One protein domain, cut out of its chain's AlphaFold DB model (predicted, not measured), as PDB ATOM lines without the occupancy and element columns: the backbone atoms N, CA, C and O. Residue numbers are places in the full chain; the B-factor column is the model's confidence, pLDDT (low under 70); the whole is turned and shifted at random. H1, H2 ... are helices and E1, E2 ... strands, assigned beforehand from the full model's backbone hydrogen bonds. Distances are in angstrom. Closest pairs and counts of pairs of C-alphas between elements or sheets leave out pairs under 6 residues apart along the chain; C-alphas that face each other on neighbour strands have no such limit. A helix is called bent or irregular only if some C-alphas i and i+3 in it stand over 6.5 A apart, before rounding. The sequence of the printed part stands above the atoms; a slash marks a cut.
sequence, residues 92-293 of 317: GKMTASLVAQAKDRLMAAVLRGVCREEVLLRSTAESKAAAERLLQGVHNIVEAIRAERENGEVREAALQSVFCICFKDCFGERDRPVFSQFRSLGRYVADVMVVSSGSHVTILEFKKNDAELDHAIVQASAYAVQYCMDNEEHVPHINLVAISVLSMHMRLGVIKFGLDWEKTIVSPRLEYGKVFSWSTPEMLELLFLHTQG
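AT A GLANCE: This is residues 92 to 293 of the 317 residues of an uncharacterized protein of Amphiamblys sp. WSBS2006 (UniProt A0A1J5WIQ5). A twisted sheet of six strands curls round one long helix, H5, which fills the hollow on one face; H4 and H6 cover part of the other face, and the longest helix, H3, lies beyond them and packs on both. H1 packs on residues 215 to 218 of H5, H2 packs on H6, and residues 147 to 152 stick out, of which 147 to 150 belong to H3. The printed part has 202 residues with six named helices and six named strands, in the order H1 H2 H3 H4 E1 E2 E3 H5 E4 E5 E6 H6. The sheet runs E1 E2 E3 E4 E5 E6 and is mixed, E3 and E4 being parallel and the other neighbours antiparallel. The class is mixed, helices and strands; the whole is compact, with a radius of gyration of the C-alphas of 16.5 A and spans of 50 by 40 by 32 A.

IN THESE COORDINATES: H1 is residues 96 to 105, beginning at C-alpha 96 at (19.879, 16.122, 29.086), and H2 is residues 116 to 120. H3, residues 125 to 150, is 39.7 A long and irregular: C-alphas 147 and 150 are 7.3 A apart. H4, residues 156 to 169, is 20.2 A long. E1 is residues 178 to 185, E2 residues 188 to 195 and E3 residues 201 to 207. H5, residues 213 to 231, is 26.8 A long and begins at C-alpha 213 at (26.987, 8.545, 24.078). E4 is residues 238 to 244; E5, residues 249 to 259, is 32.2 A long; E6 is residues 265 to 272. H6, residues 281 to 291, ends at C-alpha 291 at (27.842, 0.956, 8.185).

HOW THE PARTS SIT: The sheet holds two meanders, each strand the antiparallel neighbour of the one before: E1 E2 E3 and E4 E5 E6. N 180 and O 193 are 2.8 A apart in the hairpin of E1 and E2, and N 194 and O 202 are 2.8 A apart in that of E2 and E3. E3 and E4 are parallel, with N 205 and O 241 at 2.8 A; E3, H5 and E4 form a strand-helix-strand unit, two parallel neighbour strands with a helix between, and its crossover is right-handed. N 240 and O 253 are 2.8 A apart in the hairpin of E4 and E5, and N 256 and O 269 are 2.9 A apart in that of E5 and E6. E1 bends by 89 degrees at residue 182 and E2 by 77 degrees at residue 191. The sheet curls round H5, whose C-alpha of Ile 217 is 5.1 A from that of Ala 242 in E4, their closest pair. H1 touches H5 at a steep tilt of 54 degrees, the same way, the closest C-alphas being those of Val 99 and His 215, 6.3 A apart. H4 is on the sheet at a height of 8.3 A, over E2 and E3, and runs along the strands. H6 is on the sheet at a height of 10.1 A, over E4 and, only just, E5, on which 3 of its C-alphas fall. H3 and H4 form a helical hairpin at a shallow tilt of 28 degrees, opposite ways; residues 134 to 141 of H3 touch H4, closest at the C-alphas of Gly 137 and Cys 166, 5.7 A apart. Residues 127 to 135 of H3 touch H6, closest at the C-alphas of Ala 131 and Pro 281, 5.0 A apart. H2 touches H6, the closest C-alphas being those of Leu 120 and Leu 286, 7.0 A apart. In H1, H2 and H4 every O i to N i+4 pair is within hydrogen-bond range; in H3 19 of 22 are, in H5 14 of 15 and in H6 6 of 7.

THE WHOLE: The C-alphas farthest apart are those of Glu 150 and Trp 261, at 54.3 A. The printed part has no cut and no long link. Its mean pLDDT is 82.1, with values under 70 at residues 108 to 119, 148 to 152, 174, 198 and 232 to 236.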
ATOM      1  N   GLY A  92      22.409  19.859  17.794       76.25
ATOM      2  CA  GLY A  92      23.564  20.354  18.560       76.25
ATOM      3  C   GLY A  92      23.233  21.235  19.776       76.25
ATOM      4  O   GLY A  92      24.128  21.853  20.342       76.25
ATOM      5  N   LYS A  93      21.955  21.370  20.155       80.19
ATOM      6  CA  LYS A  93      21.497  22.113  21.344       80.19
ATOM      7  C   LYS A  93      20.637  21.258  22.273       80.19
ATOM      8  O   LYS A  93      19.924  21.800  23.120       80.19
ATOM      9  N   MET A  94      20.624  19.941  22.096       78.50
ATOM     10  CA  MET A  94      19.923  19.059  23.018       78.50
ATOM     11  C   MET A  94      20.629  19.081  24.383       78.50
ATOM     12  O   MET A  94      21.839  18.922  24.499       78.50
ATOM     13  N   THR A  95      19.870  19.366  25.436       78.75
ATOM     14  CA  THR A  95      20.299  19.205  26.831       78.75
ATOM     15  C   THR A  95      19.836  17.843  27.337       78.75
ATOM     16  O   THR A  95      18.953  17.233  26.737       78.75
ATOM     17  N   ALA A  96      20.334  17.382  28.487       78.25
ATOM     18  CA  ALA A  96      19.879  16.122  29.086       78.25
ATOM     19  C   ALA A  96      18.343  16.044  29.258       78.25
ATOM     20  O   ALA A  96      17.736  15.011  28.981       78.25
ATOM     21  N   SER A  97      17.695  17.150  29.646       77.06
ATOM     22  CA  SER A  97      16.231  17.220  29.755       77.06
ATOM     23  C   SER A  97      15.524  17.114  28.400       77.06
ATOM     24  O   SER A  97      14.493  16.454  28.293       77.06
ATOM     25  N   LEU A  98      16.089  17.718  27.353       81.00
ATOM     26  CA  LEU A  98      15.563  17.631  25.990       81.00
ATOM     27  C   LEU A  98      15.784  16.243  25.377       81.00
ATOM     28  O   LEU A  98      14.937  15.780  24.622       81.00
ATOM     29  N   VAL A  99      16.873  15.555  25.732       81.19
ATOM     30  CA  VAL A  99      17.130  14.169  25.311       81.19
ATOM     31  C   VAL A  99      16.048  13.233  25.832       81.19
ATOM     32  O   VAL A  99      15.545  12.415  25.068       81.19
ATOM     33  N   ALA A 100      15.653  13.362  27.101       81.62
ATOM     34  CA  ALA A 100      14.567  12.559  27.663       81.62
ATOM     35  C   ALA A 100      13.252  12.773  26.891       81.62
ATOM     36  O   ALA A 100      12.636  11.813  26.439       81.62
ATOM     37  N   GLN A 101      12.891  14.032  26.624       80.69
ATOM     38  CA  GLN A 101      11.699  14.358  25.833       80.69
ATOM     39  C   GLN A 101      11.785  13.833  24.393       80.69
ATOM     40  O   GLN A 101      10.803  13.329  23.853       80.69
ATOM     41  N   ALA A 102      12.954  13.942  23.759       80.38
ATOM     42  CA  ALA A 102      13.182  13.424  22.416       80.38
ATOM     43  C   ALA A 102      13.045  11.896  22.373       80.38
ATOM     44  O   ALA A 102      12.445  11.372  21.441       80.38
ATOM     45  N   LYS A 103      13.539  11.185  23.393       82.88
ATOM     46  CA  LYS A 103      13.381   9.731  23.518       82.88
ATOM     47  C   LYS A 103      11.917   9.319  23.596       82.88
ATOM     48  O   LYS A 103      11.525   8.414  22.865       82.88
ATOM     49  N   ASP A 104      11.117  10.007  24.405       80.12
ATOM     50  CA  ASP A 104       9.682   9.723  24.517       80.12
ATOM     51  C   ASP A 104       8.973   9.925  23.171       80.12
ATOM     52  O   ASP A 104       8.213   9.068  22.720       80.12
ATOM     53  N   ARG A 105       9.283  11.026  22.471       77.69
ATOM     54  CA  ARG A 105       8.703  11.335  21.153       77.69
ATOM     55  C   ARG A 105       9.158  10.383  20.049       77.69
ATOM     56  O   ARG A 105       8.399  10.145  19.118       77.69
ATOM     57  N   LEU A 106      10.370   9.843  20.149       74.06
ATOM     58  CA  LEU A 106      10.915   8.848  19.222       74.06
ATOM     59  C   LEU A 106      10.498   7.410  19.538       74.06
ATOM     60  O   LEU A 106      11.000   6.488  18.890       74.06
ATOM     61  N   MET A 107       9.657   7.213  20.561       77.69
ATOM     62  CA  MET A 107       9.330   5.893  21.102       77.69
ATOM     63  C   MET A 107      10.601   5.065  21.333       77.69
ATOM     64  O   MET A 107      10.695   3.902  20.936       77.69
ATOM     65  N   ALA A 108      11.627   5.711  21.896       64.94
ATOM     66  CA  ALA A 108      12.962   5.155  21.954       64.94
ATOM     67  C   ALA A 108      12.987   3.885  22.812       64.94
ATOM     68  O   ALA A 108      12.766   3.924  24.023       64.94
ATOM     69  N   ALA A 109      13.323   2.766  22.183       63.88
ATOM     70  CA  ALA A 109      13.482   1.485  22.840       63.88
ATOM     71  C   ALA A 109      14.974   1.190  23.028       63.88
ATOM     72  O   ALA A 109      15.724   0.993  22.068       63.88
ATOM     73  N   VAL A 110      15.412   1.123  24.288       62.25
ATOM     74  CA  VAL A 110      16.718   0.540  24.610       62.25
ATOM     75  C   VAL A 110      16.590  -0.967  24.456       62.25
ATOM     76  O   VAL A 110      15.966  -1.630  25.289       62.25
ATOM     77  N   LEU A 111      17.186  -1.526  23.409       61.84
ATOM     78  CA  LEU A 111      17.132  -2.963  23.200       61.84
ATOM     79  C   LEU A 111      18.100  -3.653  24.159       61.84
ATOM     80  O   LEU A 111      19.321  -3.448  24.147       61.84
ATOM     81  N   ARG A 112      17.531  -4.473  25.047       45.59
ATOM     82  CA  ARG A 112      18.293  -5.329  25.954       45.59
ATOM     83  C   ARG A 112      18.795  -6.531  25.163       45.59
ATOM     84  O   ARG A 112      18.134  -7.553  25.110       45.59
ATOM     85  N   GLY A 113      19.974  -6.384  24.575       44.41
ATOM     86  CA  GLY A 113      20.601  -7.440  23.787       44.41
ATOM     87  C   GLY A 113      20.722  -6.988  22.346       44.41
ATOM     88  O   GLY A 113      19.771  -7.021  21.579       44.41
ATOM     89  N   VAL A 114      21.906  -6.500  22.005       52.44
ATOM     90  CA  VAL A 114      22.296  -6.323  20.610       52.44
ATOM     91  C   VAL A 114      22.399  -7.724  20.003       52.44
ATOM     92  O   VAL A 114      22.969  -8.602  20.652       52.44
ATOM     93  N   CYS A 115      21.926  -7.930  18.774       56.78
ATOM     94  CA  CYS A 115      22.164  -9.160  18.009       56.78
ATOM     95  C   CYS A 115      23.615  -9.219  17.501       56.78
ATOM     96  O   CYS A 115      23.882  -9.381  16.314       56.78
ATOM     97  N   ARG A 116      24.582  -9.030  18.415       69.12
ATOM     98  CA  ARG A 116      26.021  -9.024  18.105       69.12
ATOM     99  C   ARG A 116      26.408 -10.342  17.465       69.12
ATOM    100  O   ARG A 116      27.095 -10.342  16.459       69.12
ATOM    101  N   GLU A 117      25.920 -11.435  18.038       66.69
ATOM    102  CA  GLU A 117      26.199 -12.787  17.569       66.69
ATOM    103  C   GLU A 117      25.650 -13.001  16.156       66.69
ATOM    104  O   GLU A 117      26.413 -13.383  15.278       66.69
ATOM    105  N   GLU A 118      24.389 -12.645  15.886       67.75
ATOM    106  CA  GLU A 118      23.792 -12.790  14.548       67.75
ATOM    107  C   GLU A 118      24.470 -11.923  13.482       67.75
ATOM    108  O   GLU A 118      24.571 -12.323  12.323       67.75
ATOM    109  N   VAL A 119      24.945 -10.733  13.851       68.81
ATOM    110  CA  VAL A 119      25.646  -9.861  12.903       68.81
ATOM    111  C   VAL A 119      27.056 -10.371  12.649       68.81
ATOM    112  O   VAL A 119      27.486 -10.391  11.499       68.81
ATOM    113  N   LEU A 120      27.748 -10.858  13.678       74.19
ATOM    114  CA  LEU A 120      29.058 -11.487  13.521       74.19
ATOM    115  C   LEU A 120      28.990 -12.792  12.710       74.19
ATOM    116  O   LEU A 120      29.997 -13.172  12.124       74.19
ATOM    117  N   LEU A 121      27.823 -13.436  12.559       78.06
ATOM    118  CA  LEU A 121      27.658 -14.522  11.575       78.06
ATOM    119  C   LEU A 121      27.868 -14.056  10.123       78.06
ATOM    120  O   LEU A 121      28.121 -14.884   9.252       78.06
ATOM    121  N   ARG A 122      27.774 -12.749   9.846       79.50
ATOM    122  CA  ARG A 122      28.043 -12.144   8.526       79.50
ATOM    123  C   ARG A 122      29.494 -11.701   8.352       79.50
ATOM    124  O   ARG A 122      29.829 -11.101   7.335       79.50
ATOM    125  N   SER A 123      30.330 -11.966   9.350       84.00
ATOM    126  CA  SER A 123      31.754 -11.673   9.325       84.00
ATOM    127  C   SER A 123      32.440 -12.376   8.149       84.00
ATOM    128  O   SER A 123      32.252 -13.574   7.922       84.00
ATOM    129  N   THR A 124      33.264 -11.632   7.419       86.69
ATOM    130  CA  THR A 124      34.152 -12.147   6.376       86.69
ATOM    131  C   THR A 124      35.612 -11.981   6.794       86.69
ATOM    132  O   THR A 124      35.949 -11.246   7.725       86.69
ATOM    133  N   ALA A 125      36.524 -12.662   6.097       87.44
ATOM    134  CA  ALA A 125      37.953 -12.442   6.310       87.44
ATOM    135  C   ALA A 125      38.348 -10.980   6.020       87.44
ATOM    136  O   ALA A 125      39.203 -10.429   6.715       87.44
ATOM    137  N   GLU A 126      37.702 -10.327   5.042       87.12
ATOM    138  CA  GLU A 126      37.964  -8.918   4.752       87.12
ATOM    139  C   GLU A 126      37.469  -7.987   5.861       87.12
ATOM    140  O   GLU A 126      38.204  -7.067   6.224       87.12
ATOM    141  N   SER A 127      36.267  -8.208   6.416       86.62
ATOM    142  CA  SER A 127      35.730  -7.354   7.488       86.62
ATOM    143  C   SER A 127      36.542  -7.478   8.777       86.62
ATOM    144  O   SER A 127      36.833  -6.457   9.401       86.62
ATOM    145  N   LYS A 128      37.009  -8.686   9.119       89.44
ATOM    146  CA  LYS A 128      37.941  -8.899  10.240       89.44
ATOM    147  C   LYS A 128      39.257  -8.158  10.034       89.44
ATOM    148  O   LYS A 128      39.663  -7.371  10.885       89.44
ATOM    149  N   ALA A 129      39.890  -8.339   8.875       90.06
ATOM    150  CA  ALA A 129      41.155  -7.675   8.569       90.06
ATOM    151  C   ALA A 129      41.007  -6.140   8.522       90.06
ATOM    152  O   ALA A 129      41.919  -5.409   8.906       90.06
ATOM    153  N   ALA A 130      39.866  -5.629   8.050       88.69
ATOM    154  CA  ALA A 130      39.544  -4.203   8.089       88.69
ATOM    155  C   ALA A 130      39.406  -3.687   9.528       88.69
ATOM    156  O   ALA A 130      39.955  -2.633   9.849       88.69
ATOM    157  N   ALA A 131      38.744  -4.443  10.403       90.75
ATOM    158  CA  ALA A 131      38.600  -4.098  11.812       90.75
ATOM    159  C   ALA A 131      39.938  -4.080  12.563       90.75
ATOM    160  O   ALA A 131      40.188  -3.157  13.338       90.75
ATOM    161  N   GLU A 132      40.828  -5.034  12.288       91.81
ATOM    162  CA  GLU A 132      42.189  -5.054  12.838       91.81
ATOM    163  C   GLU A 132      43.005  -3.831  12.396       91.81
ATOM    164  O   GLU A 132      43.620  -3.159  13.228       91.81
ATOM    165  N   ARG A 133      42.967  -3.488  11.099       90.75
ATOM    166  CA  ARG A 133      43.636  -2.285  10.573       90.75
ATOM    167  C   ARG A 133      43.100  -1.010  11.218       90.75
ATOM    168  O   ARG A 133      43.891  -0.141  11.588       90.75
ATOM    169  N   LEU A 134      41.780  -0.909  11.379       90.62
ATOM    170  CA  LEU A 134      41.151   0.235  12.032       90.62
ATOM    171  C   LEU A 134      41.595   0.353  13.487       90.62
ATOM    172  O   LEU A 134      41.969   1.446  13.918       90.62
ATOM    173  N   LEU A 135      41.574  -0.763  14.222       90.31
ATOM    174  CA  LEU A 135      41.992  -0.795  15.618       90.31
ATOM    175  C   LEU A 135      43.418  -0.280  15.748       90.31
ATOM    176  O   LEU A 135      43.662   0.636  16.526       90.31
ATOM    177  N   GLN A 136      44.339  -0.817  14.947       89.00
ATOM    178  CA  GLN A 136      45.741  -0.426  14.990       89.00
ATOM    179  C   GLN A 136      45.938   1.053  14.632       89.00
ATOM    180  O   GLN A 136      46.676   1.761  15.321       89.00
ATOM    181  N   GLY A 137      45.267   1.529  13.577       86.19
ATOM    182  CA  GLY A 137      45.361   2.915  13.121       86.19
ATOM    183  C   GLY A 137      44.861   3.908  14.168       86.19
ATOM    184  O   GLY A 137      45.560   4.862  14.503       86.19
ATOM    185  N   VAL A 138      43.679   3.657  14.737       84.56
ATOM    186  CA  VAL A 138      43.080   4.555  15.733       84.56
ATOM    187  C   VAL A 138      43.801   4.456  17.073       84.56
ATOM    188  O   VAL A 138      44.044   5.487  17.691       84.56
ATOM    189  N   HIS A 139      44.188   3.256  17.515       84.94
ATOM    190  CA  HIS A 139      44.866   3.060  18.798       84.94
ATOM    191  C   HIS A 139      46.193   3.821  18.858       84.94
ATOM    192  O   HIS A 139      46.419   4.570  19.803       84.94
ATOM    193  N   ASN A 140      47.025   3.721  17.816       80.06
ATOM    194  CA  ASN A 140      48.307   4.431  17.763       80.06
ATOM    195  C   ASN A 140      48.136   5.949  17.896       80.06
ATOM    196  O   ASN A 140      48.913   6.611  18.581       80.06
ATOM    197  N   ILE A 141      47.104   6.501  17.256       77.44
ATOM    198  CA  ILE A 141      46.855   7.942  17.274       77.44
ATOM    199  C   ILE A 141      46.227   8.370  18.603       77.44
ATOM    200  O   ILE A 141      46.587   9.413  19.140       77.44
ATOM    201  N   VAL A 142      45.331   7.564  19.176       79.62
ATOM    202  CA  VAL A 142      44.760   7.825  20.504       79.62
ATOM    203  C   VAL A 142      45.843   7.811  21.580       79.62
ATOM    204  O   VAL A 142      45.853   8.708  22.419       79.62
ATOM    205  N   GLU A 143      46.769   6.852  21.545       80.44
ATOM    206  CA  GLU A 143      47.886   6.790  22.494       80.44
ATOM    207  C   GLU A 143      48.841   7.977  22.333       80.44
ATOM    208  O   GLU A 143      49.196   8.606  23.328       80.44
ATOM    209  N   ALA A 144      49.170   8.376  21.098       75.06
ATOM    210  CA  ALA A 144      49.958   9.586  20.851       75.06
ATOM    211  C   ALA A 144      49.268  10.844  21.416       75.06
ATOM    212  O   ALA A 144      49.879  11.628  22.139       75.06
ATOM    213  N   ILE A 145      47.961  10.991  21.176       77.56
ATOM    214  CA  ILE A 145      47.154  12.101  21.698       77.56
ATOM    215  C   ILE A 145      47.089  12.090  23.236       77.56
ATOM    216  O   ILE A 145      47.073  13.148  23.868       77.56
ATOM    217  N   ARG A 146      47.020  10.908  23.861       76.44
ATOM    218  CA  ARG A 146      47.042  10.762  25.325       76.44
ATOM    219  C   ARG A 146      48.409  11.123  25.908       76.44
ATOM    220  O   ARG A 146      48.441  11.739  26.969       76.44
ATOM    221  N   ALA A 147      49.499  10.783  25.222       71.56
ATOM    222  CA  ALA A 147      50.863  11.085  25.648       71.56
ATOM    223  C   ALA A 147      51.205  12.584  25.539       71.56
ATOM    224  O   ALA A 147      51.864  13.127  26.416       71.56
ATOM    225  N   GLU A 148      50.705  13.285  24.516       65.56
ATOM    226  CA  GLU A 148      50.929  14.732  24.327       65.56
ATOM    227  C   GLU A 148      50.074  15.628  25.246       65.56
ATOM    228  O   GLU A 148      50.217  16.856  25.269       65.56
ATOM    229  N   ARG A 149      49.170  15.029  26.030       62.12
ATOM    230  CA  ARG A 149      48.132  15.722  26.807       62.12
ATOM    231  C   ARG A 149      48.651  16.529  28.003       62.12
ATOM    232  O   ARG A 149      47.845  17.147  28.694       62.12
ATOM    233  N   GLU A 150      49.965  16.588  28.214       53.00
ATOM    234  CA  GLU A 150      50.589  17.502  29.178       53.00
ATOM    235  C   GLU A 150      50.386  18.990  28.810       53.00
ATOM    236  O   GLU A 150      50.510  19.835  29.689       53.00
ATOM    237  N   ASN A 151      49.990  19.330  27.567       48.59
ATOM    238  CA  ASN A 151      49.978  20.726  27.090       48.59
ATOM    239  C   ASN A 151      48.660  21.277  26.486       48.59
ATOM    240  O   ASN A 151      48.655  22.419  26.020       48.59
ATOM    241  N   GLY A 152      47.523  20.561  26.491       57.78
ATOM    242  CA  GLY A 152      46.259  21.167  26.027       57.78
ATOM    243  C   GLY A 152      45.053  20.246  25.804       57.78
ATOM    244  O   GLY A 152      45.158  19.022  25.755       57.78
ATOM    245  N   GLU A 153      43.867  20.856  25.650       70.88
ATOM    246  CA  GLU A 153      42.624  20.147  25.322       70.88
ATOM    247  C   GLU A 153      42.566  19.715  23.849       70.88
ATOM    248  O   GLU A 153      42.641  20.530  22.927       70.88
ATOM    249  N   VAL A 154      42.307  18.428  23.621       75.12
ATOM    250  CA  VAL A 154      42.074  17.873  22.283       75.12
ATOM    251  C   VAL A 154      40.666  18.237  21.814       75.12
ATOM    252  O   VAL A 154      39.668  17.975  22.497       75.12
ATOM    253  N   ARG A 155      40.572  18.843  20.627       81.06
ATOM    254  CA  ARG A 155      39.290  19.201  20.006       81.06
ATOM    255  C   ARG A 155      38.612  17.962  19.418       81.06
ATOM    256  O   ARG A 155      39.259  17.151  18.764       81.06
ATOM    257  N   GLU A 156      37.295  17.865  19.582       81.69
ATOM    258  CA  GLU A 156      36.472  16.767  19.045       81.69
ATOM    259  C   GLU A 156      36.624  16.614  17.525       81.69
ATOM    260  O   GLU A 156      36.857  15.513  17.037       81.69
ATOM    261  N   ALA A 157      36.650  17.733  16.796       82.25
ATOM    262  CA  ALA A 157      36.873  17.759  15.350       82.25
ATOM    263  C   ALA A 157      38.190  17.083  14.909       82.25
ATOM    264  O   ALA A 157      38.249  16.491  13.830       82.25
ATOM    265  N   ALA A 158      39.244  17.148  15.732       82.81
ATOM    266  CA  ALA A 158      40.512  16.483  15.435       82.81
ATOM    267  C   ALA A 158      40.389  14.961  15.607       82.81
ATOM    268  O   ALA A 158      40.806  14.209  14.728       82.81
ATOM    269  N   LEU A 159      39.744  14.514  16.691       83.94
ATOM    270  CA  LEU A 159      39.470  13.095  16.952       83.94
ATOM    271  C   LEU A 159      38.591  12.480  15.860       83.94
ATOM    272  O   LEU A 159      38.871  11.382  15.383       83.94
ATOM    273  N   GLN A 160      37.559  13.209  15.437       87.94
ATOM    274  CA  GLN A 160      36.690  12.827  14.332       87.94
ATOM    275  C   GLN A 160      37.481  12.670  13.027       87.94
ATOM    276  O   GLN A 160      37.348  11.649  12.352       87.94
ATOM    277  N   SER A 161      38.320  13.655  12.688       86.38
ATOM    278  CA  SER A 161      39.111  13.639  11.451       86.38
ATOM    279  C   SER A 161      40.045  12.434  11.399       86.38
ATOM    280  O   SER A 161      40.074  11.720  10.399       86.38
ATOM    281  N   VAL A 162      40.753  12.172  12.501       84.69
ATOM    282  CA  VAL A 162      41.621  10.999  12.665       84.69
ATOM    283  C   VAL A 162      40.840   9.706  12.467       84.69
ATOM    284  O   VAL A 162      41.222   8.874  11.646       84.69
ATOM    285  N   PHE A 163      39.724   9.554  13.186       89.06
ATOM    286  CA  PHE A 163      38.904   8.353  13.100       89.06
ATOM    287  C   PHE A 163      38.422   8.117  11.666       89.06
ATOM    288  O   PHE A 163      38.528   7.008  11.154       89.06
ATOM    289  N   CYS A 164      37.943   9.166  10.991       89.19
ATOM    290  CA  CYS A 164      37.443   9.072   9.622       89.19
ATOM    291  C   CYS A 164      38.524   8.688   8.614       89.19
ATOM    292  O   CYS A 164      38.224   7.936   7.690       89.19
ATOM    293  N   ILE A 165      39.752   9.194   8.770       87.81
ATOM    294  CA  ILE A 165      40.881   8.823   7.907       87.81
ATOM    295  C   ILE A 165      41.149   7.323   8.047       87.81
ATOM    296  O   ILE A 165      41.034   6.591   7.066       87.81
ATOM    297  N   CYS A 166      41.384   6.850   9.277       89.12
ATOM    298  CA  CYS A 166      41.649   5.433   9.527       89.12
ATOM    299  C   CYS A 166      40.489   4.546   9.062       89.12
ATOM    300  O   CYS A 166      40.709   3.498   8.461       89.12
ATOM    301  N   PHE A 167      39.250   4.970   9.312       90.12
ATOM    302  CA  PHE A 167      38.072   4.188   8.963       90.12
ATOM    303  C   PHE A 167      37.862   4.092   7.455       90.12
ATOM    304  O   PHE A 167      37.631   2.999   6.942       90.12
ATOM    305  N   LYS A 168      38.019   5.199   6.725       87.94
ATOM    306  CA  LYS A 168      37.909   5.221   5.263       87.94
ATOM    307  C   LYS A 168      38.949   4.321   4.590       87.94
ATOM    308  O   LYS A 168      38.610   3.633   3.626       87.94
ATOM    309  N   ASP A 169      40.175   4.297   5.107       86.75
ATOM    310  CA  ASP A 169      41.283   3.509   4.548       86.75
ATOM    311  C   ASP A 169      41.106   1.996   4.734       86.75
ATOM    312  O   ASP A 169      41.766   1.193   4.072       86.75
ATOM    313  N   CYS A 170      40.179   1.581   5.597       86.38
ATOM    314  CA  CYS A 170      39.897   0.170   5.818       86.38
ATOM    315  C   CYS A 170      39.023  -0.460   4.725       86.38
ATOM    316  O   CYS A 170      39.030  -1.688   4.599       86.38
ATOM    317  N   PHE A 171      38.318   0.350   3.927       82.38
ATOM    318  CA  PHE A 171      37.464  -0.118   2.834       82.38
ATOM    319  C   PHE A 171      38.242  -0.247   1.518       82.38
ATOM    320  O   PHE A 171      38.972   0.664   1.109       82.38
ATOM    321  N   GLY A 172      38.033  -1.369   0.821       77.00
ATOM    322  CA  GLY A 172      38.560  -1.585  -0.528       77.00
ATOM    323  C   GLY A 172      37.974  -0.600  -1.545       77.00
ATOM    324  O   GLY A 172      36.890  -0.059  -1.343       77.00
ATOM    325  N   GLU A 173      38.676  -0.365  -2.658       76.44
ATOM    326  CA  GLU A 173      38.293   0.666  -3.641       76.44
ATOM    327  C   GLU A 173      36.915   0.448  -4.279       76.44
ATOM    328  O   GLU A 173      36.236   1.421  -4.596       76.44
ATOM    329  N   ARG A 174      36.489  -0.810  -4.449       69.75
ATOM    330  CA  ARG A 174      35.218  -1.156  -5.110       69.75
ATOM    331  C   ARG A 174      33.981  -0.888  -4.250       69.75
ATOM    332  O   ARG A 174      32.945  -0.543  -4.805       69.75
ATOM    333  N   ASP A 175      34.111  -0.988  -2.930       71.25
ATOM    334  CA  ASP A 175      33.009  -0.854  -1.963       71.25
ATOM    335  C   ASP A 175      33.235   0.315  -0.994       71.25
ATOM    336  O   ASP A 175      32.706   0.340   0.119       71.25
ATOM    337  N   ARG A 176      34.069   1.285  -1.391       81.69
ATOM    338  CA  ARG A 176      34.439   2.404  -0.528       81.69
ATOM    339  C   ARG A 176      33.217   3.296  -0.269       81.69
ATOM    340  O   ARG A 176      32.711   3.903  -1.214       81.69
ATOM    341  N   PRO A 177      32.779   3.455   0.995       84.25
ATOM    342  CA  PRO A 177      31.694   4.363   1.324       84.25
ATOM    343  C   PRO A 177      32.077   5.813   1.027       84.25
ATOM    344  O   PRO A 177      33.245   6.210   1.114       84.25
ATOM    345  N   VAL A 178      31.071   6.638   0.766       87.81
ATOM    346  CA  VAL A 178      31.232   8.089   0.715       87.81
ATOM    347  C   VAL A 178      31.148   8.640   2.134       87.81
ATOM    348  O   VAL A 178      30.093   8.612   2.763       87.81
ATOM    349  N   PHE A 179      32.266   9.176   2.622       88.88
ATOM    350  CA  PHE A 179      32.355   9.862   3.910       88.88
ATOM    351  C   PHE A 179      32.186  11.368   3.719       88.88
ATOM    352  O   PHE A 179      32.986  12.007   3.036       88.88
ATOM    353  N   SER A 180      31.174  11.944   4.362       88.44
ATOM    354  CA  SER A 180      30.957  13.389   4.437       88.44
ATOM    355  C   SER A 180      31.138  13.858   5.875       88.44
ATOM    356  O   SER A 180      30.239  13.683   6.694       88.44
ATOM    357  N   GLN A 181      32.292  14.453   6.177       86.88
ATOM    358  CA  GLN A 181      32.542  15.098   7.467       86.88
ATOM    359  C   GLN A 181      31.939  16.506   7.490       86.88
ATOM    360  O   GLN A 181      31.951  17.193   6.467       86.88
ATOM    361  N   PHE A 182      31.441  16.935   8.650       84.19
ATOM    362  CA  PHE A 182      30.777  18.222   8.868       84.19
ATOM    363  C   PHE A 182      29.666  18.464   7.839       84.19
ATOM    364  O   PHE A 182      29.574  19.517   7.203       84.19
ATOM    365  N   ARG A 183      28.833  17.439   7.628       81.00
ATOM    366  CA  ARG A 183      27.800  17.454   6.595       81.00
ATOM    367  C   ARG A 183      26.711  18.447   6.976       81.00
ATOM    368  O   ARG A 183      26.023  18.272   7.980       81.00
ATOM    369  N   SER A 184      26.509  19.448   6.123       80.75
ATOM    370  CA  SER A 184      25.343  20.322   6.222       80.75
ATOM    371  C   SER A 184      24.071  19.542   5.876       80.75
ATOM    372  O   SER A 184      23.956  18.988   4.780       80.75
ATOM    373  N   LEU A 185      23.135  19.506   6.821       77.06
ATOM    374  CA  LEU A 185      21.787  18.957   6.703       77.06
ATOM    375  C   LEU A 185      20.813  20.112   6.948       77.06
ATOM    376  O   LEU A 185      20.479  20.464   8.089       77.06
ATOM    377  N   GLY A 186      20.487  20.806   5.860       75.06
ATOM    378  CA  GLY A 186      19.712  22.036   5.864       75.06
ATOM    379  C   GLY A 186      20.446  23.153   6.601       75.06
ATOM    380  O   GLY A 186      21.263  23.873   6.031       75.06
ATOM    381  N   ARG A 187      20.129  23.320   7.885       70.81
ATOM    382  CA  ARG A 187      20.703  24.358   8.761       70.81
ATOM    383  C   ARG A 187      21.598  23.808   9.869       70.81
ATOM    384  O   ARG A 187      22.072  24.584  10.699       70.81
ATOM    385  N   TYR A 188      21.697  22.489   9.970       82.19
ATOM    386  CA  TYR A 188      22.453  21.814  11.013       82.19
ATOM    387  C   TYR A 188      23.669  21.128  10.401       82.19
ATOM    388  O   TYR A 188      23.713  20.905   9.195       82.19
ATOM    389  N   VAL A 189      24.658  20.813  11.233       85.06
ATOM    390  CA  VAL A 189      25.899  20.174  10.798       85.06
ATOM    391  C   VAL A 189      26.042  18.878  11.575       85.06
ATOM    392  O   VAL A 189      26.219  18.926  12.788       85.06
ATOM    393  N   ALA A 190      25.910  17.749  10.885       87.69
ATOM    394  CA  ALA A 190      26.223  16.441  11.449       87.69
ATOM    395  C   ALA A 190      27.734  16.206  11.386       87.69
ATOM    396  O   ALA A 190      28.380  16.640  10.424       87.69
ATOM    397  N   ASP A 191      28.281  15.490  12.367       90.88
ATOM    398  CA  ASP A 191      29.716  15.212  12.417       90.88
ATOM    399  C   ASP A 191      30.148  14.411  11.196       90.88
ATOM    400  O   ASP A 191      30.968  14.881  10.405       90.88
ATOM    401  N   VAL A 192      29.571  13.225  10.989       92.38
ATOM    402  CA  VAL A 192      29.908  12.389   9.837       92.38
ATOM    403  C   VAL A 192      28.679  11.665   9.314       92.38
ATOM    404  O   VAL A 192      27.923  11.042  10.054       92.38
ATOM    405  N   MET A 193      28.522  11.699   7.996       92.06
ATOM    406  CA  MET A 193      27.581  10.861   7.268       92.06
ATOM    407  C   MET A 193      28.354   9.903   6.369       92.06
ATOM    408  O   MET A 193      29.260  10.319   5.642       92.06
ATOM    409  N   VAL A 194      27.983   8.630   6.419       91.25
ATOM    410  CA  VAL A 194      28.557   7.555   5.612       91.25
ATOM    411  C   VAL A 194      27.460   7.009   4.714       91.25
ATOM    412  O   VAL A 194      26.417   6.592   5.210       91.25
ATOM    413  N   VAL A 195      27.694   7.018   3.405       88.81
ATOM    414  CA  VAL A 195      26.799   6.397   2.422       88.81
ATOM    415  C   VAL A 195      27.544   5.231   1.787       88.81
ATOM    416  O   VAL A 195      28.532   5.447   1.082       88.81
ATOM    417  N   SER A 196      27.131   4.003   2.090       84.19
ATOM    418  CA  SER A 196      27.761   2.781   1.575       84.19
ATOM    419  C   SER A 196      27.095   2.280   0.288       84.19
ATOM    420  O   SER A 196      26.092   2.835  -0.178       84.19
ATOM    421  N   SER A 197      27.691   1.256  -0.333       70.81
ATOM    422  CA  SER A 197      27.124   0.592  -1.508       70.81
ATOM    423  C   SER A 197      25.710   0.077  -1.192       70.81
ATOM    424  O   SER A 197      25.460  -0.479  -0.128       70.81
ATOM    425  N   GLY A 198      24.753   0.336  -2.090       69.69
ATOM    426  CA  GLY A 198      23.327   0.060  -1.846       69.69
ATOM    427  C   GLY A 198      22.530   1.217  -1.226       69.69
ATOM    428  O   GLY A 198      21.382   1.018  -0.840       69.69
ATOM    429  N   SER A 199      23.110   2.423  -1.155       76.50
ATOM    430  CA  SER A 199      22.461   3.642  -0.635       76.50
ATOM    431  C   SER A 199      22.082   3.563   0.848       76.50
ATOM    432  O   SER A 199      21.172   4.253   1.308       76.50
ATOM    433  N   HIS A 200      22.792   2.740   1.623       84.56
ATOM    434  CA  HIS A 200      22.626   2.702   3.071       84.56
ATOM    435  C   HIS A 200      23.303   3.915   3.707       84.56
ATOM    436  O   HIS A 200      24.496   4.159   3.520       84.56
ATOM    437  N   VAL A 201      22.526   4.667   4.483       89.31
ATOM    438  CA  VAL A 201      22.992   5.864   5.182       89.31
ATOM    439  C   VAL A 201      23.274   5.517   6.637       89.31
ATOM    440  O   VAL A 201      22.440   4.924   7.325       89.31
ATOM    441  N   THR A 202      24.448   5.922   7.113       92.56
ATOM    442  CA  THR A 202      24.814   5.886   8.530       92.56
ATOM    443  C   THR A 202      25.219   7.279   8.996       92.56
ATOM    444  O   THR A 202      26.046   7.931   8.357       92.56
ATOM    445  N   ILE A 203      24.675   7.725  10.127       93.75
ATOM    446  CA  ILE A 203      25.111   8.948  10.811       93.75
ATOM    447  C   ILE A 203      25.994   8.563  11.996       93.75
ATOM    448  O   ILE A 203      25.565   7.796  12.860       93.75
ATOM    449  N   LEU A 204      27.216   9.095  12.039       95.00
ATOM    450  CA  LEU A 204      28.124   8.956  13.176       95.00
ATOM    451  C   LEU A 204      28.176  10.299  13.905       95.00
ATOM    452  O   LEU A 204      28.489  11.321  13.296       95.00
ATOM    453  N   GLU A 205      27.902  10.268  15.203       95.19
ATOM    454  CA  GLU A 205      28.016  11.397  16.122       95.19
ATOM    455  C   GLU A 205      29.154  11.134  17.110       95.19
ATOM    456  O   GLU A 205      29.221  10.070  17.738       95.19
ATOM    457  N   PHE A 206      30.044  12.105  17.266       93.12
ATOM    458  CA  PHE A 206      31.230  11.994  18.096       93.12
ATOM    459  C   PHE A 206      31.027  12.726  19.422       93.12
ATOM    460  O   PHE A 206      30.320  13.730  19.513       93.12
ATOM    461  N   LYS A 207      31.642  12.189  20.479       91.44
ATOM    462  CA  LYS A 207      31.755  12.845  21.785       91.44
ATOM    463  C   LYS A 207      33.131  12.630  22.388       91.44
ATOM    464  O   LYS A 207      33.785  11.604  22.182       91.44
ATOM    465  N   LYS A 208      33.565  13.583  23.211       85.12
ATOM    466  CA  LYS A 208      34.832  13.478  23.951       85.12
ATOM    467  C   LYS A 208      34.840  12.341  24.979       85.12
ATOM    468  O   LYS A 208      35.898  11.762  25.202       85.12
ATOM    469  N   ASN A 209      33.698  12.023  25.591       85.75
ATOM    470  CA  ASN A 209      33.567  10.996  26.630       85.75
ATOM    471  C   ASN A 209      32.384  10.049  26.357       85.75
ATOM    472  O   ASN A 209      31.526  10.308  25.513       85.75
ATOM    473  N   ASP A 210      32.367   8.932  27.072       87.81
ATOM    474  CA  ASP A 210      31.378   7.865  26.962       87.81
ATOM    475  C   ASP A 210      30.046   8.185  27.665       87.81
ATOM    476  O   ASP A 210      28.992   7.708  27.233       87.81
ATOM    477  N   ALA A 211      30.067   9.039  28.696       88.38
ATOM    478  CA  ALA A 211      28.869   9.485  29.413       88.38
ATOM    479  C   ALA A 211      27.868  10.216  28.496       88.38
ATOM    480  O   ALA A 211      26.657  10.164  28.718       88.38
ATOM    481  N   GLU A 212      28.356  10.846  27.426       90.12
ATOM    482  CA  GLU A 212      27.541  11.567  26.447       90.12
ATOM    483  C   GLU A 212      27.033  10.692  25.286       90.12
ATOM    484  O   GLU A 212      26.272  11.176  24.451       90.12
ATOM    485  N   LEU A 213      27.376   9.398  25.217       91.44
ATOM    486  CA  LEU A 213      26.987   8.545  24.078       91.44
ATOM    487  C   LEU A 213      25.481   8.289  23.982       91.44
ATOM    488  O   LEU A 213      24.947   8.047  22.900       91.44
ATOM    489  N   ASP A 214      24.782   8.348  25.111       89.12
ATOM    490  CA  ASP A 214      23.323   8.264  25.148       89.12
ATOM    491  C   ASP A 214      22.654   9.518  24.563       89.12
ATOM    492  O   ASP A 214      21.626   9.431  23.897       89.12
ATOM    493  N   HIS A 215      23.273  10.680  24.759       90.12
ATOM    494  CA  HIS A 215      22.859  11.922  24.123       90.12
ATOM    495  C   HIS A 215      23.218  11.907  22.630       90.12
ATOM    496  O   HIS A 215      22.372  12.198  21.786       90.12
ATOM    497  N   ALA A 216      24.436  11.484  22.297       92.56
ATOM    498  CA  ALA A 216      24.941  11.432  20.931       92.56
ATOM    499  C   ALA A 216      24.074  10.573  20.001       92.56
ATOM    500  O   ALA A 216      23.799  10.983  18.880       92.56
ATOM    501  N   ILE A 217      23.575   9.417  20.460       92.12
ATOM    502  CA  ILE A 217      22.731   8.563  19.606       92.12
ATOM    503  C   ILE A 217      21.377   9.221  19.291       92.12
ATOM    504  O   ILE A 217      20.859   9.091  18.182       92.12
ATOM    505  N   VAL A 218      20.820   9.982  20.237       90.38
ATOM    506  CA  VAL A 218      19.585  10.750  20.022       90.38
ATOM    507  C   VAL A 218      19.857  11.934  19.093       90.38
ATOM    508  O   VAL A 218      19.071  12.197  18.184       90.38
ATOM    509  N   GLN A 219      21.003  12.596  19.243       91.31
ATOM    510  CA  GLN A 219      21.435  13.662  18.345       91.31
ATOM    511  C   GLN A 219      21.630  13.154  16.903       91.31
ATOM    512  O   GLN A 219      21.089  13.750  15.969       91.31
ATOM    513  N   ALA A 220      22.300  12.009  16.726       92.31
ATOM    514  CA  ALA A 220      22.454  11.327  15.439       92.31
ATOM    515  C   ALA A 220      21.095  11.024  14.791       92.31
ATOM    516  O   ALA A 220      20.904  11.248  13.598       92.31
ATOM    517  N   SER A 221      20.119  10.572  15.587       89.94
ATOM    518  CA  SER A 221      18.766  10.286  15.102       89.94
ATOM    519  C   SER A 221      18.046  11.537  14.578       89.94
ATOM    520  O   SER A 221      17.365  11.487  13.555       89.94
ATOM    521  N   ALA A 222      18.257  12.692  15.213       88.50
ATOM    522  CA  ALA A 222      17.701  13.957  14.752       88.50
ATOM    523  C   ALA A 222      18.375  14.436  13.451       88.50
ATOM    524  O   ALA A 222      17.706  14.963  12.563       88.50
ATOM    525  N   TYR A 223      19.682  14.206  13.287       90.12
ATOM    526  CA  TYR A 223      20.360  14.438  12.008       90.12
ATOM    527  C   TYR A 223      19.848  13.516  10.898       90.12
ATOM    528  O   TYR A 223      19.585  13.991   9.796       90.12
ATOM    529  N   ALA A 224      19.632  12.233  11.189       88.94
ATOM    530  CA  ALA A 224      19.057  11.276  10.244       88.94
ATOM    531  C   ALA A 224      17.670  11.717   9.746       88.94
ATOM    532  O   ALA A 224      17.397  11.713   8.547       88.94
ATOM    533  N   VAL A 225      16.815  12.185  10.656       85.25
ATOM    534  CA  VAL A 225      15.506  12.743  10.299       85.25
ATOM    535  C   VAL A 225      15.639  13.962   9.390       85.25
ATOM    536  O   VAL A 225      14.964  14.039   8.364       85.25
ATOM    537  N   GLN A 226      16.509  14.912   9.747       85.38
ATOM    538  CA  GLN A 226      16.731  16.101   8.926       85.38
ATOM    539  C   GLN A 226      17.211  15.725   7.519       85.38
ATOM    540  O   GLN A 226      16.729  16.293   6.542       85.38
ATOM    541  N   TYR A 227      18.129  14.763   7.420       86.06
ATOM    542  CA  TYR A 227      18.617  14.256   6.143       86.06
ATOM    543  C   TYR A 227      17.462  13.763   5.254       86.06
ATOM    544  O   TYR A 227      17.367  14.189   4.103       86.06
ATOM    545  N   CYS A 228      16.544  12.944   5.776       83.50
ATOM    546  CA  CYS A 228      15.393  12.474   4.994       83.50
ATOM    547  C   CYS A 228      14.444  13.608   4.587       83.50
ATOM    548  O   CYS A 228      13.942  13.616   3.466       83.50
ATOM    549  N   MET A 229      14.212  14.588   5.465       80.31
ATOM    550  CA  MET A 229      13.360  15.742   5.148       80.31
ATOM    551  C   MET A 229      13.918  16.583   3.986       80.31
ATOM    552  O   MET A 229      13.140  17.112   3.181       80.31
ATOM    553  N   ASP A 230      15.244  16.714   3.909       79.44
ATOM    554  CA  ASP A 230      15.929  17.512   2.888       79.44
ATOM    555  C   ASP A 230      16.024  16.797   1.537       79.44
ATOM    556  O   ASP A 230      15.929  17.457   0.505       79.44
ATOM    557  N   ASN A 231      16.191  15.471   1.533       74.62
ATOM    558  CA  ASN A 231      16.355  14.700   0.295       74.62
ATOM    559  C   ASN A 231      15.041  14.099  -0.230       74.62
ATOM    560  O   ASN A 231      15.047  13.481  -1.288       74.62
ATOM    561  N   GLU A 232      13.927  14.258   0.500       64.62
ATOM    562  CA  GLU A 232      12.623  13.634   0.188       64.62
ATOM    563  C   GLU A 232      12.714  12.110   0.031       64.62
ATOM    564  O   GLU A 232      11.825  11.458  -0.517       64.62
ATOM    565  N   GLU A 233      13.791  11.523   0.548       63.12
ATOM    566  CA  GLU A 233      14.029  10.100   0.465       63.12
ATOM    567  C   GLU A 233      13.143   9.387   1.480       63.12
ATOM    568  O   GLU A 233      13.213   9.613   2.693       63.12
ATOM    569  N   HIS A 234      12.349   8.448   0.978       59.91
ATOM    570  CA  HIS A 234      11.681   7.443   1.787       59.91
ATOM    571  C   HIS A 234      12.698   6.381   2.210       59.91
ATOM    572  O   HIS A 234      12.604   5.230   1.794       59.91
ATOM    573  N   VAL A 235      13.706   6.762   3.000       59.28
ATOM    574  CA  VAL A 235      14.585   5.781   3.643       59.28
ATOM    575  C   VAL A 235      13.890   5.353   4.934       59.28
ATOM    576  O   VAL A 235      13.908   6.106   5.907       59.28
ATOM    577  N   PRO A 236      13.270   4.161   5.003       62.88
ATOM    578  CA  PRO A 236      12.566   3.735   6.212       62.88
ATOM    579  C   PRO A 236      13.535   3.406   7.359       62.88
ATOM    580  O   PRO A 236      13.094   2.968   8.421       62.88
ATOM    581  N   HIS A 237      14.848   3.526   7.124       77.19
ATOM    582  CA  HIS A 237      15.886   2.925   7.938       77.19
ATOM    583  C   HIS A 237      17.229   3.664   7.812       77.19
ATOM    584  O   HIS A 237      17.885   3.574   6.777       77.19
ATOM    585  N   ILE A 238      17.661   4.347   8.876       88.75
ATOM    586  CA  ILE A 238      19.002   4.947   8.960       88.75
ATOM    587  C   ILE A 238      19.757   4.354  10.146       88.75
ATOM    588  O   ILE A 238      19.243   4.314  11.268       88.75
ATOM    589  N   ASN A 239      20.994   3.932   9.886       91.38
ATOM    590  CA  ASN A 239      21.910   3.425  10.896       91.38
ATOM    591  C   ASN A 239      22.544   4.586  11.670       91.38
ATOM    592  O   ASN A 239      22.858   5.641  11.115       91.38
ATOM    593  N   LEU A 240      22.726   4.399  12.971       93.19
ATOM    594  CA  LEU A 240      23.186   5.430  13.890       93.19
ATOM    595  C   LEU A 240      24.357   4.908  14.706       93.19
ATOM    596  O   LEU A 240      24.320   3.811  15.264       93.19
ATOM    597  N   VAL A 241      25.374   5.743  14.849       93.81
ATOM    598  CA  VAL A 241      26.565   5.426  15.625       93.81
ATOM    599  C   VAL A 241      26.886   6.611  16.521       93.81
ATOM    600  O   VAL A 241      27.000   7.737  16.056       93.81
ATOM    601  N   ALA A 242      27.064   6.356  17.809       94.31
ATOM    602  CA  ALA A 242      27.648   7.301  18.748       94.31
ATOM    603  C   ALA A 242      29.041   6.803  19.139       94.31
ATOM    604  O   ALA A 242      29.165   5.668  19.606       94.31
ATOM    605  N   ILE A 243      30.080   7.626  18.972       94.44
ATOM    606  CA  ILE A 243      31.483   7.235  19.181       94.44
ATOM    607  C   ILE A 243      32.164   8.168  20.176       94.44
ATOM    608  O   ILE A 243      32.150   9.387  20.024       94.44
ATOM    609  N   SER A 244      32.847   7.584  21.156       92.69
ATOM    610  CA  SER A 244      33.852   8.269  21.955       92.69
ATOM    611  C   SER A 244      35.226   7.726  21.599       92.69
ATOM    612  O   SER A 244      35.576   6.603  21.968       92.69
ATOM    613  N   VAL A 245      35.998   8.531  20.862       88.88
ATOM    614  CA  VAL A 245      37.326   8.148  20.353       88.88
ATOM    615  C   VAL A 245      38.306   7.942  21.503       88.88
ATOM    616  O   VAL A 245      38.946   6.900  21.593       88.88
ATOM    617  N   LEU A 246      38.368   8.903  22.429       86.31
ATOM    618  CA  LEU A 246      39.300   8.844  23.553       86.31
ATOM    619  C   LEU A 246      38.943   7.756  24.558       86.31
ATOM    620  O   LEU A 246      39.856   7.122  25.072       86.31
ATOM    621  N   SER A 247      37.663   7.525  24.852       88.56
ATOM    622  CA  SER A 247      37.276   6.454  25.778       88.56
ATOM    623  C   SER A 247      37.269   5.078  25.109       88.56
ATOM    624  O   SER A 247      37.111   4.088  25.809       88.56
ATOM    625  N   MET A 248      37.417   4.985  23.784       90.50
ATOM    626  CA  MET A 248      37.228   3.753  23.008       90.50
ATOM    627  C   MET A 248      35.878   3.065  23.258       90.50
ATOM    628  O   MET A 248      35.773   1.841  23.245       90.50
ATOM    629  N   HIS A 249      34.828   3.859  23.475       92.81
ATOM    630  CA  HIS A 249      33.462   3.369  23.656       92.81
ATOM    631  C   HIS A 249      32.560   3.816  22.513       92.81
ATOM    632  O   HIS A 249      32.770   4.871  21.914       92.81
ATOM    633  N   MET A 250      31.562   3.003  22.188       92.81
ATOM    634  CA  MET A 250      30.561   3.343  21.189       92.81
ATOM    635  C   MET A 250      29.187   2.810  21.571       92.81
ATOM    636  O   MET A 250      29.025   1.969  22.461       92.81
ATOM    637  N   ARG A 251      28.186   3.308  20.857       90.69
ATOM    638  CA  ARG A 251      26.824   2.798  20.867       90.69
ATOM    639  C   ARG A 251      26.301   2.777  19.441       90.69
ATOM    640  O   ARG A 251      26.513   3.717  18.686       90.69
ATOM    641  N   LEU A 252      25.596   1.705  19.111       90.31
ATOM    642  CA  LEU A 252      25.008   1.484  17.796       90.31
ATOM    643  C   LEU A 252      23.489   1.489  17.912       90.31
ATOM    644  O   LEU A 252      22.936   1.066  18.937       90.31
ATOM    645  N   GLY A 253      22.830   1.989  16.879       88.88
ATOM    646  CA  GLY A 253      21.391   2.140  16.848       88.88
ATOM    647  C   GLY A 253      20.843   2.320  15.446       88.88
ATOM    648  O   GLY A 253      21.562   2.348  14.458       88.88
ATOM    649  N   VAL A 254      19.532   2.423  15.384       88.31
ATOM    650  CA  VAL A 254      18.745   2.508  14.170       88.31
ATOM    651  C   VAL A 254      17.581   3.441  14.449       88.31
ATOM    652  O   VAL A 254      16.945   3.342  15.497       88.31
ATOM    653  N   ILE A 255      17.262   4.314  13.500       87.06
ATOM    654  CA  ILE A 255      15.990   5.032  13.507       87.06
ATOM    655  C   ILE A 255      15.157   4.657  12.285       87.06
ATOM    656  O   ILE A 255      15.657   4.564  11.162       87.06
ATOM    657  N   LYS A 256      13.865   4.450  12.535       84.69
ATOM    658  CA  LYS A 256      12.832   4.248  11.523       84.69
ATOM    659  C   LYS A 256      11.714   5.249  11.724       84.69
ATOM    660  O   LYS A 256      11.356   5.547  12.861       84.69
ATOM    661  N   PHE A 257      11.165   5.755  10.633       83.00
ATOM    662  CA  PHE A 257      10.026   6.661  10.645       83.00
ATOM    663  C   PHE A 257       9.429   6.771   9.243       83.00
ATOM    664  O   PHE A 257      10.080   6.436   8.254       83.00
ATOM    665  N   GLY A 258       8.195   7.261   9.163       81.31
ATOM    666  CA  GLY A 258       7.643   7.837   7.941       81.31
ATOM    667  C   GLY A 258       7.685   9.363   7.993       81.31
ATOM    668  O   GLY A 258       7.830   9.955   9.063       81.31
ATOM    669  N   LEU A 259       7.519   9.996   6.836       80.94
ATOM    670  CA  LEU A 259       7.241  11.424   6.721       80.94
ATOM    671  C   LEU A 259       5.865  11.589   6.073       80.94
ATOM    672  O   LEU A 259       5.581  10.924   5.077       80.94
ATOM    673  N   ASP A 260       5.021  12.447   6.639       77.88
ATOM    674  CA  ASP A 260       3.779  12.855   5.983       77.88
ATOM    675  C   ASP A 260       4.021  13.952   4.926       77.88
ATOM    676  O   ASP A 260       5.152  14.377   4.667       77.88
ATOM    677  N   TRP A 261       2.939  14.418   4.301       75.00
ATOM    678  CA  TRP A 261       2.972  15.449   3.260       75.00
ATOM    679  C   TRP A 261       3.472  16.819   3.757       75.00
ATOM    680  O   TRP A 261       3.933  17.627   2.952       75.00
ATOM    681  N   GLU A 262       3.446  17.081   5.067       74.38
ATOM    682  CA  GLU A 262       4.010  18.288   5.685       74.38
ATOM    683  C   GLU A 262       5.481  18.113   6.101       74.38
ATOM    684  O   GLU A 262       6.066  19.010   6.721       74.38
ATOM    685  N   LYS A 263       6.101  16.974   5.756       74.56
ATOM    686  CA  LYS A 263       7.419  16.550   6.247       74.56
ATOM    687  C   LYS A 263       7.442  16.418   7.772       74.56
ATOM    688  O   LYS A 263       8.450  16.725   8.405       74.56
ATOM    689  N   THR A 264       6.345  15.970   8.369       77.56
ATOM    690  CA  THR A 264       6.244  15.644   9.794       77.56
ATOM    691  C   THR A 264       6.554  14.162   9.990       77.56
ATOM    692  O   THR A 264       6.049  13.307   9.264       77.56
ATOM    693  N   ILE A 265       7.397  13.836  10.973       78.25
ATOM    694  CA  ILE A 265       7.706  12.449  11.350       78.25
ATOM    695  C   ILE A 265       6.436  11.742  11.832       78.25
ATOM    696  O   ILE A 265       5.774  12.233  12.747       78.25
ATOM    697  N   VAL A 266       6.165  10.558  11.287       79.88
ATOM    698  CA  VAL A 266       5.097   9.652  11.721       79.88
ATOM    699  C   VAL A 266       5.670   8.293  12.116       79.88
ATOM    700  O   VAL A 266       6.610   7.797  11.496       79.88
ATOM    701  N   SER A 267       5.099   7.685  13.159       80.81
ATOM    702  CA  SER A 267       5.524   6.386  13.713       80.81
ATOM    703  C   SER A 267       7.046   6.252  13.928       80.81
ATOM    704  O   SER A 267       7.642   5.287  13.438       80.81
ATOM    705  N   PRO A 268       7.708   7.212  14.608       83.31
ATOM    706  CA  PRO A 268       9.134   7.100  14.863       83.31
ATOM    707  C   PRO A 268       9.432   5.928  15.792       83.31
ATOM    708  O   PRO A 268       8.719   5.689  16.764       83.31
ATOM    709  N   ARG A 269      10.526   5.229  15.507       84.62
ATOM    710  CA  ARG A 269      11.065   4.166  16.344       84.62
ATOM    711  C   ARG A 269      12.581   4.265  16.337       84.62
ATOM    712  O   ARG A 269      13.227   3.943  15.340       84.62
ATOM    713  N   LEU A 270      13.130   4.741  17.449       86.44
ATOM    714  CA  LEU A 270      14.565   4.725  17.717       86.44
ATOM    715  C   LEU A 270      14.916   3.472  18.525       86.44
ATOM    716  O   LEU A 270      14.432   3.287  19.637       86.44
ATOM    717  N   GLU A 271      15.799   2.642  17.990       85.94
ATOM    718  CA  GLU A 271      16.323   1.450  18.649       85.94
ATOM    719  C   GLU A 271      17.824   1.580  18.835       85.94
ATOM    720  O   GLU A 271      18.537   1.926  17.900       85.94
ATOM    721  N   TYR A 272      18.343   1.292  20.025       86.19
ATOM    722  CA  TYR A 272      19.792   1.267  20.223       86.19
ATOM    723  C   TYR A 272      20.217   0.298  21.314       86.19
ATOM    724  O   TYR A 272      19.477   0.000  22.256       86.19
ATOM    725  N   GLY A 273      21.447  -0.187  21.167       82.12
ATOM    726  CA  GLY A 273      22.087  -1.086  22.113       82.12
ATOM    727  C   GLY A 273      22.668  -0.384  23.341       82.12
ATOM    728  O   GLY A 273      22.681   0.842  23.464       82.12
ATOM    729  N   LYS A 274      23.220  -1.190  24.252       84.44
ATOM    730  CA  LYS A 274      24.062  -0.693  25.351       84.44
ATOM    731  C   LYS A 274      25.380  -0.134  24.811       84.44
ATOM    732  O   LYS A 274      25.853  -0.582  23.770       84.44
ATOM    733  N   VAL A 275      25.988   0.786  25.562       88.44
ATOM    734  CA  VAL A 275      27.380   1.215  25.332       88.44
ATOM    735  C   VAL A 275      28.309   0.008  25.464       88.44
ATOM    736  O   VAL A 275      28.089  -0.853  26.319       88.44
ATOM    737  N   PHE A 276      29.325  -0.066  24.611       88.31
ATOM    738  CA  PHE A 276      30.372  -1.079  24.686       88.31
ATOM    739  C   PHE A 276      31.725  -0.511  24.268       88.31
ATOM    740  O   PHE A 276      31.792   0.456  23.506       88.31
ATOM    741  N   SER A 277      32.793  -1.119  24.785       90.38
ATOM    742  CA  SER A 277      34.154  -0.838  24.333       90.38
ATOM    743  C   SER A 277      34.369  -1.427  22.944       90.38
ATOM    744  O   SER A 277      34.011  -2.579  22.702       90.38
ATOM    745  N   TRP A 278      34.990  -0.660  22.054       90.25
ATOM    746  CA  TRP A 278      35.441  -1.119  20.740       90.25
ATOM    747  C   TRP A 278      36.954  -1.319  20.673       90.25
ATOM    748  O   TRP A 278      37.562  -1.272  19.612       90.25
ATOM    749  N   SER A 279      37.577  -1.586  21.816       88.44
ATOM    750  CA  SER A 279      39.013  -1.846  21.927       88.44
ATOM    751  C   SER A 279      39.465  -3.200  21.362       88.44
ATOM    752  O   SER A 279      40.611  -3.579  21.582       88.44
ATOM    753  N   THR A 280      38.590  -3.950  20.686       89.44
ATOM    754  CA  THR A 280      38.915  -5.245  20.071       89.44
ATOM    755  C   THR A 280      38.474  -5.270  18.606       89.44
ATOM    756  O   THR A 280      37.517  -4.567  18.253       89.44
ATOM    757  N   PRO A 281      39.136  -6.061  17.738       89.38
ATOM    758  CA  PRO A 281      38.752  -6.156  16.334       89.38
ATOM    759  C   PRO A 281      37.308  -6.625  16.159       89.38
ATOM    760  O   PRO A 281      36.583  -6.052  15.357       89.38
ATOM    761  N   GLU A 282      36.843  -7.588  16.959       88.44
ATOM    762  CA  GLU A 282      35.474  -8.112  16.855       88.44
ATOM    763  C   GLU A 282      34.424  -7.019  17.112       88.44
ATOM    764  O   GLU A 282      33.376  -6.973  16.469       88.44
ATOM    765  N   MET A 283      34.704  -6.100  18.039       87.75
ATOM    766  CA  MET A 283      33.790  -5.000  18.353       87.75
ATOM    767  C   MET A 283      33.823  -3.892  17.293       87.75
ATOM    768  O   MET A 283      32.801  -3.250  17.058       87.75
ATOM    769  N   LEU A 284      34.966  -3.668  16.638       89.44
ATOM    770  CA  LEU A 284      35.064  -2.752  15.498       89.44
ATOM    771  C   LEU A 284      34.465  -3.338  14.221       89.44
ATOM    772  O   LEU A 284      33.912  -2.599  13.414       89.44
ATOM    773  N   GLU A 285      34.506  -4.653  14.049       89.50
ATOM    774  CA  GLU A 285      33.852  -5.331  12.934       89.50
ATOM    775  C   GLU A 285      32.337  -5.071  12.928       89.50
ATOM    776  O   GLU A 285      31.758  -4.812  11.872       89.50
ATOM    777  N   LEU A 286      31.707  -5.022  14.108       88.44
ATOM    778  CA  LEU A 286      30.305  -4.617  14.235       88.44
ATOM    779  C   LEU A 286      30.041  -3.228  13.639       88.44
ATOM    780  O   LEU A 286      28.993  -3.031  13.030       88.44
ATOM    781  N   LEU A 287      30.972  -2.277  13.778       89.44
ATOM    782  CA  LEU A 287      30.842  -0.956  13.160       89.44
ATOM    783  C   LEU A 287      30.877  -1.060  11.631       89.44
ATOM    784  O   LEU A 287      30.024  -0.463  10.978       89.44
ATOM    785  N   PHE A 288      31.813  -1.825  11.058       87.44
ATOM    786  CA  PHE A 288      31.890  -2.024   9.605       87.44
ATOM    787  C   PHE A 288      30.586  -2.588   9.053       87.44
ATOM    788  O   PHE A 288      29.962  -1.971   8.186       87.44
ATOM    789  N   LEU A 289      30.136  -3.708   9.616       86.88
ATOM    790  CA  LEU A 289      28.910  -4.376   9.190       86.88
ATOM    791  C   LEU A 289      27.696  -3.453   9.358       86.88
ATOM    792  O   LEU A 289      26.850  -3.356   8.468       86.88
ATOM    793  N   HIS A 290      27.644  -2.694  10.451       87.88
ATOM    794  CA  HIS A 290      26.579  -1.727  10.663       87.88
ATOM    795  C   HIS A 290      26.589  -0.605   9.616       87.88
ATOM    796  O   HIS A 290      25.547  -0.281   9.053       87.88
ATOM    797  N   THR A 291      27.754  -0.060   9.253       87.38
ATOM    798  CA  THR A 291      27.842   0.956   8.185       87.38
ATOM    799  C   THR A 291      27.499   0.433   6.789       87.38
ATOM    800  O   THR A 291      27.113   1.208   5.915       87.38
ATOM    801  N   GLN A 292      27.589  -0.881   6.576       83.44
ATOM    802  CA  GLN A 292      27.214  -1.554   5.328       83.44
ATOM    803  C   GLN A 292      25.717  -1.881   5.233       83.44
ATOM    804  O   GLN A 292      25.290  -2.509   4.271       83.44
ATOM    805  N   GLY A 293      24.908  -1.456   6.208       77.00
ATOM    806  CA  GLY A 293      23.458  -1.631   6.157       77.00
ATOM    807  C   GLY A 293      22.929  -2.807   6.971       77.00
ATOM    808  O   GLY A 293      21.721  -3.030   6.954       77.00
TER     809      GLY A 293